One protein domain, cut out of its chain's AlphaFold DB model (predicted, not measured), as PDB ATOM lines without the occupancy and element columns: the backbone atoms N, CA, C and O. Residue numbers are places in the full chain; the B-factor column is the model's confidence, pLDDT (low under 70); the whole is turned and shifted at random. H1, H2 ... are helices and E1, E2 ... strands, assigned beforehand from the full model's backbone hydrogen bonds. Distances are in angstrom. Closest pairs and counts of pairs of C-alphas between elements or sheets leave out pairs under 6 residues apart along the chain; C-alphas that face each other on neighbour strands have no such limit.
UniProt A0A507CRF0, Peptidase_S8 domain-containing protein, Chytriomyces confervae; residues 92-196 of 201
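This is residues 92 to 196 of the 201 residues of the protein "Peptidase_S8 domain-containing protein" of Chytriomyces confervae (UniProt A0A507CRF0). A small sheet of four strands, curled like part of a barrel, makes the core; helix H2 packs on it at strand E3 and helix H3 on its opposite face, three layers in all. Long loops, residues 104 to 124, 129 to 141 and 162 to 177, wrap round them, and tiny H1 sits among these, off the sheet. The 105 printed residues hold, in order, E1 E2 H1 H2 E3 E4 H3, under half of them in named elements; the class is mixed. The sheet, E1 E2 E4 E3, is mixed, and the whole is compact, with a radius of gyration of the C-alphas of 12.7 A and spans of 33 by 32 by 26 A.

Look first at E4, residues 178 to 181, parallel to E3, residues 158 to 161, where N 160 and O 179 are 2.9 A apart. E2, residues 97 to 103, is antiparallel to E4, with N 102 and O 180 at 2.8 A. Its hairpin partner E1, residues 92 to 94, is antiparallel to it, with N 92 and O 99 at 2.9 A. H2, residues 142 to 152, is over E3 at a height over the sheet of 7.6 A; the closest C-alphas, Cys 147 and Cys 158, are 5.5 A apart. H3, residues 183 to 194, is on the sheet at a height of 7.8 A, over none of its strands. H1, residues 125 to 128, is close to but not clearly touching H3. Every O i to N i+4 pair in H2 and H3 is within hydrogen-bond range; H1 is too short for one.

Find C-alpha 92 at (9.974, 57.342, 8.204), where E1 begins. E2 is 18.1 A long, H2 15.7 A, and H3 16.4 A, ending at C-alpha 194, (16.950, 39.721, 16.951).

The farthest C-alphas, Gly 113 and Ile 137, are 36.3 A apart. The printed part has no cut; links E2 to H1, H1 to H2 and E3 to E4 are long. Look for pLDDT under 70 at residues 128 to 141.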
ATOM      1  N   ALA A  92      10.944  58.120   7.452       90.06
ATOM      2  CA  ALA A  92       9.974  57.342   8.204       90.06
ATOM      3  C   ALA A  92      10.335  57.430   9.688       90.06
ATOM      4  O   ALA A  92      11.503  57.639  10.033       90.06
ATOM      5  N   VAL A  93       9.349  57.289  10.569       91.19
ATOM      6  CA  VAL A  93       9.598  57.179  12.008       91.19
ATOM      7  C   VAL A  93       9.521  55.705  12.362       91.19
ATOM      8  O   VAL A  93       8.450  55.131  12.296       91.19
ATOM      9  N   ILE A  94      10.647  55.090  12.715       88.69
ATOM     10  CA  ILE A  94      10.693  53.680  13.113       88.69
ATOM     11  C   ILE A  94      11.287  53.597  14.513       88.69
ATOM     12  O   ILE A  94      12.418  54.043  14.713       88.69
ATOM     13  N   ASP A  95      10.539  53.053  15.477       87.56
ATOM     14  CA  ASP A  95      10.937  53.011  16.900       87.56
ATOM     15  C   ASP A  95      11.393  54.404  17.402       87.56
ATOM     16  O   ASP A  95      12.499  54.581  17.915       87.56
ATOM     17  N   GLU A  96      10.570  55.428  17.125       86.88
ATOM     18  CA  GLU A  96      10.804  56.857  17.425       86.88
ATOM     19  C   GLU A  96      12.011  57.508  16.716       86.88
ATOM     20  O   GLU A  96      12.288  58.698  16.901       86.88
ATOM     21  N   LYS A  97      12.722  56.776  15.850       90.44
ATOM     22  CA  LYS A  97      13.873  57.290  15.097       90.44
ATOM     23  C   LYS A  97      13.474  57.714  13.696       90.44
ATOM     24  O   LYS A  97      12.763  57.004  12.997       90.44
ATOM     25  N   ARG A  98      14.008  58.852  13.251       91.94
ATOM     26  CA  ARG A  98      13.870  59.309  11.864       91.94
ATOM     27  C   ARG A  98      14.854  58.552  10.984       91.94
ATOM     28  O   ARG A  98      16.063  58.715  11.140       91.94
ATOM     29  N   ILE A  99      14.336  57.738  10.075       91.94
ATOM     30  CA  ILE A  99      15.128  56.956   9.128       91.94
ATOM     31  C   ILE A  99      14.864  57.494   7.718       91.94
ATOM     32  O   ILE A  99      13.720  57.422   7.262       91.94
ATOM     33  N   PRO A 100      15.879  58.051   7.029       92.00
ATOM     34  CA  PRO A 100      15.715  58.560   5.673       92.00
ATOM     35  C   PRO A 100      15.417  57.428   4.687       92.00
ATOM     36  O   PRO A 100      15.919  56.308   4.848       92.00
ATOM     37  N   TYR A 101      14.621  57.727   3.661       92.44
ATOM     38  CA  TYR A 101      14.241  56.744   2.651       92.44
ATOM     39  C   TYR A 101      14.160  57.309   1.225       92.44
ATOM     40  O   TYR A 101      14.029  58.512   1.013       92.44
ATOM     41  N   GLY A 102      14.196  56.409   0.241       93.12
ATOM     42  CA  GLY A 102      13.835  56.639  -1.155       93.12
ATOM     43  C   GLY A 102      12.487  55.986  -1.472       93.12
ATOM     44  O   GLY A 102      12.162  54.930  -0.925       93.12
ATOM     45  N   PHE A 103      11.673  56.622  -2.315       94.06
ATOM     46  CA  PHE A 103      10.333  56.130  -2.650       94.06
ATOM     47  C   PHE A 103      10.348  54.980  -3.659       94.06
ATOM     48  O   PHE A 103      11.213  54.898  -4.532       94.06
ATOM     49  N   GLY A 104       9.318  54.141  -3.568       95.00
ATOM     50  CA  GLY A 104       8.868  53.273  -4.642       95.00
ATOM     51  C   GLY A 104       8.111  54.043  -5.717       95.00
ATOM     52  O   GLY A 104       7.035  54.575  -5.452       95.00
ATOM     53  N   GLU A 105       8.644  54.068  -6.935       95.31
ATOM     54  CA  GLU A 105       8.081  54.811  -8.068       95.31
ATOM     55  C   GLU A 105       6.691  54.305  -8.482       95.31
ATOM     56  O   GLU A 105       5.838  55.096  -8.877       95.31
ATOM     57  N   ALA A 106       6.435  52.995  -8.367       96.06
ATOM     58  CA  ALA A 106       5.170  52.393  -8.789       96.06
ATOM     59  C   ALA A 106       3.982  52.725  -7.867       96.06
ATOM     60  O   ALA A 106       2.838  52.728  -8.322       96.06
ATOM     61  N   ASN A 107       4.233  52.979  -6.579       94.94
ATOM     62  CA  ASN A 107       3.203  53.328  -5.603       94.94
ATOM     63  C   ASN A 107       3.827  54.036  -4.390       94.94
ATOM     64  O   ASN A 107       4.489  53.412  -3.559       94.94
ATOM     65  N   ALA A 108       3.556  55.334  -4.269       90.06
ATOM     66  CA  ALA A 108       3.995  56.175  -3.155       90.06
ATOM     67  C   ALA A 108       2.840  56.564  -2.207       90.06
ATOM     68  O   ALA A 108       2.957  57.529  -1.455       90.06
ATOM     69  N   ASN A 109       1.714  55.838  -2.230       91.56
ATOM     70  CA  ASN A 109       0.512  56.163  -1.451       91.56
ATOM     71  C   ASN A 109       0.627  55.734   0.023       91.56
ATOM     72  O   ASN A 109      -0.147  54.909   0.516       91.56
ATOM     73  N   PHE A 110       1.596  56.304   0.734       90.38
ATOM     74  CA  PHE A 110       1.711  56.168   2.182       90.38
ATOM     75  C   PHE A 110       0.623  56.977   2.889       90.38
ATOM     76  O   PHE A 110       0.270  58.079   2.469       90.38
ATOM     77  N   LYS A 111       0.090  56.429   3.985       87.69
ATOM     78  CA  LYS A 111      -0.835  57.142   4.868       87.69
ATOM     79  C   LYS A 111      -0.060  57.687   6.056       87.69
ATOM     80  O   LYS A 111       0.508  56.924   6.832       87.69
ATOM     81  N   GLU A 112      -0.046  59.003   6.191       84.69
ATOM     82  CA  GLU A 112       0.613  59.669   7.309       84.69
ATOM     83  C   GLU A 112      -0.074  59.312   8.641       84.69
ATOM     84  O   GLU A 112      -1.299  59.194   8.708       84.69
ATOM     85  N   GLY A 113       0.719  59.103   9.696       83.56
ATOM     86  CA  GLY A 113       0.221  58.725  11.026       83.56
ATOM     87  C   GLY A 113      -0.270  57.277  11.155       83.56
ATOM     88  O   GLY A 113      -0.856  56.924  12.179       83.56
ATOM     89  N   GLN A 114      -0.056  56.435  10.140       86.69
ATOM     90  CA  GLN A 114      -0.350  55.010  10.228       86.69
ATOM     91  C   GLN A 114       0.713  54.313  11.085       86.69
ATOM     92  O   GLN A 114       1.871  54.301  10.696       86.69
ATOM     93  N   LEU A 115       0.298  53.706  12.201       87.94
ATOM     94  CA  LEU A 115       1.161  52.859  13.025       87.94
ATOM     95  C   LEU A 115       1.085  51.409  12.545       87.94
ATOM     96  O   LEU A 115      -0.012  50.843  12.481       87.94
ATOM     97  N   LEU A 116       2.228  50.818  12.207       89.88
ATOM     98  CA  LEU A 116       2.332  49.438  11.729       89.88
ATOM     99  C   LEU A 116       3.407  48.655  12.479       89.88
ATOM    100  O   LEU A 116       4.466  49.184  12.804       89.88
ATOM    101  N   ASP A 117       3.164  47.362  12.680       91.44
ATOM    102  CA  ASP A 117       4.199  46.450  13.159       91.44
ATOM    103  C   ASP A 117       5.201  46.155  12.037       91.44
ATOM    104  O   ASP A 117       4.823  45.863  10.897       91.44
ATOM    105  N   VAL A 118       6.492  46.185  12.368       90.75
ATOM    106  CA  VAL A 118       7.556  45.805  11.439       90.75
ATOM    107  C   VAL A 118       7.827  44.307  11.549       90.75
ATOM    108  O   VAL A 118       8.230  43.806  12.600       90.75
ATOM    109  N   VAL A 119       7.667  43.597  10.430       88.88
ATOM    110  CA  VAL A 119       8.012  42.176  10.299       88.88
ATOM    111  C   VAL A 119       9.231  42.035   9.393       88.88
ATOM    112  O   VAL A 119       9.220  42.473   8.243       88.88
ATOM    113  N   VAL A 120      10.288  41.410   9.910       88.44
ATOM    114  CA  VAL A 120      11.523  41.148   9.160       88.44
ATOM    115  C   VAL A 120      11.401  39.806   8.445       88.44
ATOM    116  O   VAL A 120      11.188  38.775   9.078       88.44
ATOM    117  N   ASN A 121      11.528  39.833   7.118       85.00
ATOM    118  CA  ASN A 121      11.421  38.639   6.280       85.00
ATOM    119  C   ASN A 121      12.705  37.787   6.286       85.00
ATOM    120  O   ASN A 121      12.615  36.563   6.265       85.00
ATOM    121  N   ASP A 122      13.881  38.418   6.353       82.75
ATOM    122  CA  ASP A 122      15.159  37.724   6.540       82.75
ATOM    123  C   ASP A 122      15.932  38.310   7.722       82.75
ATOM    124  O   ASP A 122      16.332  39.476   7.719       82.75
ATOM    125  N   PHE A 123      16.135  37.480   8.742       83.75
ATOM    126  CA  PHE A 123      16.866  37.851   9.944       83.75
ATOM    127  C   PHE A 123      18.380  37.838   9.721       83.75
ATOM    128  O   PHE A 123      19.082  38.521  10.453       83.75
ATOM    129  N   GLU A 124      18.897  37.115   8.730       81.94
ATOM    130  CA  GLU A 124      20.343  36.990   8.486       81.94
ATOM    131  C   GLU A 124      20.853  37.928   7.380       81.94
ATOM    132  O   GLU A 124      22.027  37.874   6.999       81.94
ATOM    133  N   ALA A 125      19.998  38.831   6.893       76.69
ATOM    134  CA  ALA A 125      20.325  39.758   5.813       76.69
ATOM    135  C   ALA A 125      21.514  40.683   6.165       76.69
ATOM    136  O   ALA A 125      22.302  41.075   5.301       76.69
ATOM    137  N   ASP A 126      21.698  40.999   7.450       77.88
ATOM    138  CA  ASP A 126      22.828  41.778   7.969       77.88
ATOM    139  C   ASP A 126      24.163  41.015   7.950       77.88
ATOM    140  O   ASP A 126      25.215  41.636   7.792       77.88
ATOM    141  N   ALA A 127      24.129  39.689   8.113       78.31
ATOM    142  CA  ALA A 127      25.311  38.834   8.141       78.31
ATOM    143  C   ALA A 127      25.863  38.562   6.735       78.31
ATOM    144  O   ALA A 127      27.078  38.462   6.560       78.31
ATOM    145  N   ASN A 128      24.977  38.463   5.741       68.94
ATOM    146  CA  ASN A 128      25.357  38.144   4.365       68.94
ATOM    147  C   ASN A 128      25.562  39.391   3.485       68.94
ATOM    148  O   ASN A 128      26.122  39.262   2.402       68.94
ATOM    149  N   ASP A 129      25.127  40.577   3.941       67.88
ATOM    150  CA  ASP A 129      25.198  41.869   3.226       67.88
ATOM    151  C   ASP A 129      24.738  41.782   1.759       67.88
ATOM    152  O   ASP A 129      25.258  42.443   0.861       67.88
ATOM    153  N   VAL A 130      23.738  40.936   1.514       65.00
ATOM    154  CA  VAL A 130      23.111  40.737   0.209       65.00
ATOM    155  C   VAL A 130      21.679  41.237   0.260       65.00
ATOM    156  O   VAL A 130      20.959  41.051   1.238       65.00
ATOM    157  N   GLN A 131      21.235  41.857  -0.831       65.31
ATOM    158  CA  GLN A 131      19.826  42.188  -1.025       65.31
ATOM    159  C   GLN A 131      19.045  40.935  -1.439       65.31
ATOM    160  O   GLN A 131      18.595  40.823  -2.580       65.31
ATOM    161  N   ASP A 132      18.906  39.979  -0.527       64.44
ATOM    162  CA  ASP A 132      18.069  38.802  -0.729       64.44
ATOM    163  C   ASP A 132      16.745  38.911   0.044       64.44
ATOM    164  O   ASP A 132      16.463  39.894   0.736       64.44
ATOM    165  N   ASP A 133      15.843  37.976  -0.209       62.25
ATOM    166  CA  ASP A 133      14.549  37.890   0.458       62.25
ATOM    167  C   ASP A 133      14.460  36.669   1.384       62.25
ATOM    168  O   ASP A 133      13.369  36.145   1.604       62.25
ATOM    169  N   GLY A 134      15.595  36.197   1.914       58.44
ATOM    170  CA  GLY A 134      15.670  35.057   2.830       58.44
ATOM    171  C   GLY A 134      15.359  33.701   2.189       58.44
ATOM    172  O   GLY A 134      15.489  32.654   2.832       58.44
ATOM    173  N   VAL A 135      14.973  33.670   0.911       54.34
ATOM    174  CA  VAL A 135      14.786  32.433   0.160       54.34
ATOM    175  C   VAL A 135      16.119  32.099  -0.502       54.34
ATOM    176  O   VAL A 135      16.579  32.807  -1.390       54.34
ATOM    177  N   LYS A 136      16.740  30.970  -0.123       51.81
ATOM    178  CA  LYS A 136      18.021  30.465  -0.682       51.81
ATOM    179  C   LYS A 136      18.010  30.192  -2.201       51.81
ATOM    180  O   LYS A 136      18.930  29.570  -2.728       51.81
ATOM    181  N   ILE A 137      16.948  30.574  -2.902       43.59
ATOM    182  CA  ILE A 137      16.685  30.266  -4.297       43.59
ATOM    183  C   ILE A 137      16.418  31.593  -5.011       43.59
ATOM    184  O   ILE A 137      15.339  32.162  -4.893       43.59
ATOM    185  N   ASN A 138      17.410  32.021  -5.797       45.97
ATOM    186  CA  ASN A 138      17.387  33.151  -6.728       45.97
ATOM    187  C   ASN A 138      17.323  34.565  -6.113       45.97
ATOM    188  O   ASN A 138      16.252  35.111  -5.876       45.97
ATOM    189  N   HIS A 139      18.482  35.243  -6.097       51.78
ATOM    190  CA  HIS A 139      18.632  36.709  -5.984       51.78
ATOM    191  C   HIS A 139      17.909  37.517  -7.094       51.78
ATOM    192  O   HIS A 139      18.062  38.734  -7.196       51.78
ATOM    193  N   SER A 140      17.147  36.867  -7.977       51.91
ATOM    194  CA  SER A 140      16.471  37.497  -9.105       51.91
ATOM    195  C   SER A 140      15.055  37.922  -8.720       51.91
ATOM    196  O   SER A 140      14.089  37.162  -8.792       51.91
ATOM    197  N   GLY A 141      14.923  39.185  -8.320       66.75
ATOM    198  CA  GLY A 141      13.604  39.781  -8.103       66.75
ATOM    199  C   GLY A 141      13.526  41.295  -8.247       66.75
ATOM    200  O   GLY A 141      12.450  41.816  -8.539       66.75
ATOM    201  N   GLY A 142      14.634  42.019  -8.064       85.38
ATOM    202  CA  GLY A 142      14.581  43.478  -7.973       85.38
ATOM    203  C   GLY A 142      13.617  43.951  -6.875       85.38
ATOM    204  O   GLY A 142      13.065  43.162  -6.105       85.38
ATOM    205  N   SER A 143      13.393  45.257  -6.785       90.25
ATOM    206  CA  SER A 143      12.461  45.805  -5.794       90.25
ATOM    207  C   SER A 143      11.004  45.428  -6.078       90.25
ATOM    208  O   SER A 143      10.255  45.147  -5.143       90.25
ATOM    209  N   SER A 144      10.609  45.337  -7.351       92.19
ATOM    210  CA  SER A 144       9.233  45.011  -7.736       92.19
ATOM    211  C   SER A 144       8.800  43.613  -7.323       92.19
ATOM    212  O   SER A 144       7.747  43.473  -6.703       92.19
ATOM    213  N   ALA A 145       9.598  42.573  -7.593       90.56
ATOM    214  CA  ALA A 145       9.191  41.226  -7.200       90.56
ATOM    215  C   ALA A 145       9.229  41.050  -5.678       90.56
ATOM    216  O   ALA A 145       8.350  40.390  -5.132       90.56
ATOM    217  N   ARG A 146      10.200  41.661  -4.984       89.44
ATOM    218  CA  ARG A 146      10.295  41.592  -3.515       89.44
ATOM    219  C   ARG A 146       9.078  42.239  -2.852       89.44
ATOM    220  O   ARG A 146       8.434  41.604  -2.021       89.44
ATOM    221  N   CYS A 147       8.689  43.438  -3.282       92.81
ATOM    222  CA  CYS A 147       7.482  44.076  -2.761       92.81
ATOM    223  C   CYS A 147       6.191  43.380  -3.216       92.81
ATOM    224  O   CYS A 147       5.244  43.302  -2.441       92.81
ATOM    225  N   GLY A 148       6.158  42.790  -4.416       93.00
ATOM    226  CA  GLY A 148       5.045  41.941  -4.851       93.00
ATOM    227  C   GLY A 148       4.868  40.691  -3.979       93.00
ATOM    228  O   GLY A 148       3.745  40.342  -3.623       93.00
ATOM    229  N   ARG A 149       5.967  40.046  -3.563       90.69
ATOM    230  CA  ARG A 149       5.937  38.921  -2.608       90.69
ATOM    231  C   ARG A 149       5.458  39.370  -1.228       90.69
ATOM    232  O   ARG A 149       4.626  38.687  -0.640       90.69
ATOM    233  N   ALA A 150       5.922  40.525  -0.741       91.75
ATOM    234  CA  ALA A 150       5.449  41.096   0.521       91.75
ATOM    235  C   ALA A 150       3.934  41.365   0.491       91.75
ATOM    236  O   ALA A 150       3.220  40.985   1.417       91.75
ATOM    237  N   PHE A 151       3.426  41.941  -0.603       94.31
ATOM    238  CA  PHE A 151       1.989  42.129  -0.810       94.31
ATOM    239  C   PHE A 151       1.223  40.802  -0.819       94.31
ATOM    240  O   PHE A 151       0.229  40.661  -0.112       94.31
ATOM    241  N   ALA A 152       1.713  39.798  -1.556       93.31
ATOM    242  CA  ALA A 152       1.101  38.470  -1.597       93.31
ATOM    243  C   ALA A 152       1.089  37.768  -0.225       93.31
ATOM    244  O   ALA A 152       0.202  36.960   0.043       93.31
ATOM    245  N   ALA A 153       2.043  38.095   0.653       91.88
ATOM    246  CA  ALA A 153       2.091  37.639   2.042       91.88
ATOM    247  C   ALA A 153       1.190  38.453   2.997       91.88
ATOM    248  O   ALA A 153       1.112  38.131   4.181       91.88
ATOM    249  N   GLY A 154       0.495  39.483   2.502       93.38
ATOM    250  CA  GLY A 154      -0.447  40.301   3.269       93.38
ATOM    251  C   GLY A 154       0.158  41.542   3.930       93.38
ATOM    252  O   GLY A 154      -0.483  42.129   4.799       93.38
ATOM    253  N   ALA A 155       1.371  41.954   3.549       94.38
ATOM    254  CA  ALA A 155       1.966  43.182   4.068       94.38
ATOM    255  C   ALA A 155       1.159  44.423   3.641       94.38
ATOM    256  O   ALA A 155       0.654  44.504   2.522       94.38
ATOM    257  N   ALA A 156       1.077  45.417   4.529       94.56
ATOM    258  CA  ALA A 156       0.440  46.704   4.237       94.56
ATOM    259  C   ALA A 156       1.389  47.700   3.550       94.56
ATOM    260  O   ALA A 156       0.941  48.571   2.806       94.56
ATOM    261  N   GLN A 157       2.692  47.584   3.824       94.69
ATOM    262  CA  GLN A 157       3.761  48.390   3.237       94.69
ATOM    263  C   GLN A 157       5.003  47.512   3.018       94.69
ATOM    264  O   GLN A 157       5.183  46.505   3.705       94.69
ATOM    265  N   CYS A 158       5.854  47.883   2.062       94.31
ATOM    266  CA  CYS A 158       7.114  47.198   1.779       94.31
ATOM    267  C   CYS A 158       8.305  48.099   2.132       94.31
ATOM    268  O   CYS A 158       8.442  49.190   1.583       94.31
ATOM    269  N   VAL A 159       9.196  47.628   3.004       93.19
ATOM    270  CA  VAL A 159      10.454  48.315   3.328       93.19
ATOM    271  C   VAL A 159      11.613  47.438   2.880       93.19
ATOM    272  O   VAL A 159      11.767  46.311   3.346       93.19
ATOM    273  N   LEU A 160      12.426  47.953   1.963       92.19
ATOM    274  CA  LEU A 160      13.704  47.363   1.570       92.19
ATOM    275  C   LEU A 160      14.841  48.192   2.176       92.19
ATOM    276  O   LEU A 160      14.633  49.354   2.520       92.19
ATOM    277  N   TYR A 161      16.039  47.622   2.305       89.88
ATOM    278  CA  TYR A 161      17.219  48.383   2.713       89.88
ATOM    279  C   TYR A 161      18.411  48.146   1.780       89.88
ATOM    280  O   TYR A 161      18.575  47.051   1.230       89.88
ATOM    281  N   SER A 162      19.228  49.184   1.599       88.56
ATOM    282  CA  SER A 162      20.459  49.142   0.804       88.56
ATOM    283  C   SER A 162      21.595  48.444   1.552       88.56
ATOM    284  O   SER A 162      21.722  48.559   2.768       88.56
ATOM    285  N   THR A 163      22.478  47.774   0.819       83.94
ATOM    286  CA  THR A 163      23.711  47.161   1.355       83.94
ATOM    287  C   THR A 163      24.892  48.133   1.381       83.94
ATOM    288  O   THR A 163      25.972  47.791   1.841       83.94
ATOM    289  N   ASP A 164      24.700  49.358   0.904       82.19
ATOM    290  CA  ASP A 164      25.676  50.441   0.941       82.19
ATOM    291  C   ASP A 164      25.059  51.702   1.578       82.19
ATOM    292  O   ASP A 164      23.944  51.688   2.108       82.19
ATOM    293  N   LEU A 165      25.802  52.809   1.551       81.75
ATOM    294  CA  LEU A 165      25.340  54.088   2.095       81.75
ATOM    295  C   LEU A 165      24.268  54.769   1.226       81.75
ATOM    296  O   LEU A 165      23.756  55.816   1.618       81.75
ATOM    297  N   SER A 166      23.922  54.211   0.060       83.19
ATOM    298  CA  SER A 166      22.953  54.821  -0.842       83.19
ATOM    299  C   SER A 166      21.517  54.643  -0.345       83.19
ATOM    300  O   SER A 166      21.152  53.649   0.288       83.19
ATOM    301  N   ILE A 167      20.671  55.617  -0.670       87.50
ATOM    302  CA  ILE A 167      19.232  55.594  -0.385       87.50
ATOM    303  C   ILE A 167      18.493  55.860  -1.706       87.50
ATOM    304  O   ILE A 167      17.950  56.948  -1.914       87.50
ATOM    305  N   PRO A 168      18.557  54.924  -2.670       87.62
ATOM    306  CA  PRO A 168      18.002  55.147  -3.990       87.62
ATOM    307  C   PRO A 168      16.473  55.073  -3.953       87.62
ATOM    308  O   PRO A 168      15.880  54.379  -3.125       87.62
ATOM    309  N   GLY A 169      15.831  55.736  -4.914       91.50
ATOM    310  CA  GLY A 169      14.480  55.349  -5.308       91.50
ATOM    311  C   GLY A 169      14.473  53.909  -5.828       91.50
ATOM    312  O   GLY A 169      15.480  53.404  -6.330       91.50
ATOM    313  N   ILE A 170      13.340  53.230  -5.696       92.94
ATOM    314  CA  ILE A 170      13.162  51.862  -6.183       92.94
ATOM    315  C   ILE A 170      11.971  51.795  -7.128       92.94
ATOM    316  O   ILE A 170      11.013  52.534  -6.963       92.94
ATOM    317  N   ALA A 171      11.974  50.857  -8.075       94.69
ATOM    318  CA  ALA A 171      10.780  50.605  -8.884       94.69
ATOM    319  C   ALA A 171       9.555  50.275  -8.003       94.69
ATOM    320  O   ALA A 171       8.490  50.862  -8.168       94.69
ATOM    321  N   GLY A 172       9.719  49.381  -7.019       93.75
ATOM    322  CA  GLY A 172       8.636  49.013  -6.100       93.75
ATOM    323  C   GLY A 172       7.511  48.231  -6.787       93.75
ATOM    324  O   GLY A 172       7.685  47.721  -7.894       93.75
ATOM    325  N   SER A 173       6.361  48.103  -6.124       94.94
ATOM    326  CA  SER A 173       5.165  47.440  -6.668       94.94
ATOM    327  C   SER A 173       4.000  48.423  -6.750       94.94
ATOM    328  O   SER A 173       3.865  49.288  -5.891       94.94
ATOM    329  N   ALA A 174       3.139  48.278  -7.757       96.50
ATOM    330  CA  ALA A 174       1.915  49.070  -7.853       96.50
ATOM    331  C   ALA A 174       0.900  48.707  -6.749       96.50
ATOM    332  O   ALA A 174       0.104  49.550  -6.340       96.50
ATOM    333  N   ASP A 175       0.952  47.478  -6.225       96.69
ATOM    334  CA  ASP A 175      -0.057  46.943  -5.301       96.69
ATOM    335  C   ASP A 175       0.155  47.361  -3.838       96.69
ATOM    336  O   ASP A 175      -0.783  47.359  -3.043       96.69
ATOM    337  N   ILE A 176       1.388  47.726  -3.470       96.19
ATOM    338  CA  ILE A 176       1.769  48.046  -2.092       96.19
ATOM    339  C   ILE A 176       2.734  49.237  -2.078       96.19
ATOM    340  O   ILE A 176       3.706  49.233  -2.840       96.19
ATOM    341  N   PRO A 177       2.511  50.257  -1.229       96.31
ATOM    342  CA  PRO A 177       3.453  51.357  -1.108       96.31
ATOM    343  C   PRO A 177       4.798  50.836  -0.594       96.31
ATOM    344  O   PRO A 177       4.856  49.964   0.282       96.31
ATOM    345  N   SER A 178       5.885  51.339  -1.176       95.50
ATOM    346  CA  SER A 178       7.224  50.821  -0.899       95.50
ATOM    347  C   SER A 178       8.264  51.915  -0.715       95.50
ATOM    348  O   SER A 178       8.160  52.984  -1.314       95.50
ATOM    349  N   ILE A 179       9.252  51.644   0.137       94.44
ATOM    350  CA  ILE A 179      10.411  52.509   0.368       94.44
ATOM    351  C   ILE A 179      11.702  51.697   0.443       94.44
ATOM    352  O   ILE A 179      11.694  50.508   0.769       94.44
ATOM    353  N   MET A 180      12.817  52.375   0.182       93.12
ATOM    354  CA  MET A 180      14.170  51.897   0.440       93.12
ATOM    355  C   MET A 180      14.816  52.746   1.534       93.12
ATOM    356  O   MET A 180      14.922  53.956   1.372       93.12
ATOM    357  N   ILE A 181      15.276  52.133   2.622       92.38
ATOM    358  CA  ILE A 181      16.064  52.803   3.668       92.38
ATOM    359  C   ILE A 181      17.561  52.510   3.503       92.38
ATOM    360  O   ILE A 181      17.956  51.530   2.873       92.38
ATOM    361  N   GLY A 182      18.418  53.338   4.098       89.88
ATOM    362  CA  GLY A 182      19.865  53.086   4.104       89.88
ATOM    363  C   GLY A 182      20.273  51.877   4.960       89.88
ATOM    364  O   GLY A 182      19.536  51.450   5.858       89.88
ATOM    365  N   GLN A 183      21.495  51.373   4.742       89.19
ATOM    366  CA  GLN A 183      22.051  50.200   5.439       89.19
ATOM    367  C   GLN A 183      21.957  50.294   6.969       89.19
ATOM    368  O   GLN A 183      21.575  49.332   7.636       89.19
ATOM    369  N   ALA A 184      22.262  51.465   7.536       89.38
ATOM    370  CA  ALA A 184      22.218  51.686   8.981       89.38
ATOM    371  C   ALA A 184      20.805  51.496   9.564       89.38
ATOM    372  O   ALA A 184      20.655  50.887  10.623       89.38
ATOM    373  N   GLY A 185      19.773  51.971   8.858       90.62
ATOM    374  CA  GLY A 185      18.378  51.809   9.268       90.62
ATOM    375  C   GLY A 185      17.941  50.346   9.224       90.62
ATOM    376  O   GLY A 185      17.420  49.833  10.213       90.62
ATOM    377  N   GLY A 186      18.232  49.651   8.119       90.81
ATOM    378  CA  GLY A 186      17.915  48.226   7.964       90.81
ATOM    379  C   GLY A 186      18.567  47.357   9.038       90.81
ATOM    380  O   GLY A 186      17.887  46.593   9.723       90.81
ATOM    381  N   ARG A 187      19.873  47.540   9.271       90.00
ATOM    382  CA  ARG A 187      20.615  46.803  10.307       90.00
ATOM    383  C   ARG A 187      20.098  47.088  11.718       90.00
ATOM    384  O   ARG A 187      20.033  46.171  12.533       90.00
ATOM    385  N   ALA A 188      19.699  48.326  12.016       91.44
ATOM    386  CA  ALA A 188      19.128  48.673  13.317       91.44
ATOM    387  C   ALA A 188      17.788  47.962  13.574       91.44
ATOM    388  O   ALA A 188      17.563  47.477  14.684       91.44
ATOM    389  N   ILE A 189      16.930  47.860  12.553       92.19
ATOM    390  CA  ILE A 189      15.661  47.122  12.629       92.19
ATOM    391  C   ILE A 189      15.931  45.634  12.858       92.19
ATOM    392  O   ILE A 189      15.410  45.064  13.814       92.19
ATOM    393  N   ILE A 190      16.794  45.016  12.044       91.00
ATOM    394  CA  ILE A 190      17.148  43.593  12.176       91.00
ATOM    395  C   ILE A 190      17.697  43.298  13.579       91.00
ATOM    396  O   ILE A 190      17.238  42.367  14.241       91.00
ATOM    397  N   ALA A 191      18.624  44.121  14.076       91.62
ATOM    398  CA  ALA A 191      19.196  43.964  15.411       91.62
ATOM    399  C   ALA A 191      18.141  44.085  16.526       91.62
ATOM    400  O   ALA A 191      18.178  43.322  17.493       91.62
ATOM    401  N   ALA A 192      17.184  45.010  16.397       91.88
ATOM    402  CA  ALA A 192      16.094  45.159  17.356       91.88
ATOM    403  C   ALA A 192      15.201  43.909  17.395       91.88
ATOM    404  O   ALA A 192      14.898  43.413  18.482       91.88
ATOM    405  N   VAL A 193      14.842  43.361  16.230       91.81
ATOM    406  CA  VAL A 193      14.022  42.145  16.158       91.81
ATOM    407  C   VAL A 193      14.789  40.922  16.678       91.81
ATOM    408  O   VAL A 193      14.236  40.154  17.463       91.81
ATOM    409  N   LYS A 194      16.087  40.771  16.362       91.00
ATOM    410  CA  LYS A 194      16.950  39.721  16.951       91.00
ATOM    411  C   LYS A 194      17.019  39.798  18.480       91.00
ATOM    412  O   LYS A 194      17.128  38.772  19.144       91.00
ATOM    413  N   ALA A 195      16.929  41.003  19.042       92.56
ATOM    414  CA  ALA A 195      16.867  41.227  20.485       92.56
ATOM    415  C   ALA A 195      15.467  40.987  21.093       92.56
ATOM    416  O   ALA A 195      15.268  41.257  22.278       92.56
ATOM    417  N   GLY A 196      14.498  40.502  20.310       91.31
ATOM    418  CA  GLY A 196      13.136  40.207  20.758       91.31
ATOM    419  C   GLY A 196      12.219  41.429  20.848       91.31
ATOM    420  O   GLY A 196      11.177  41.350  21.496       91.31
TER     421      GLY A 196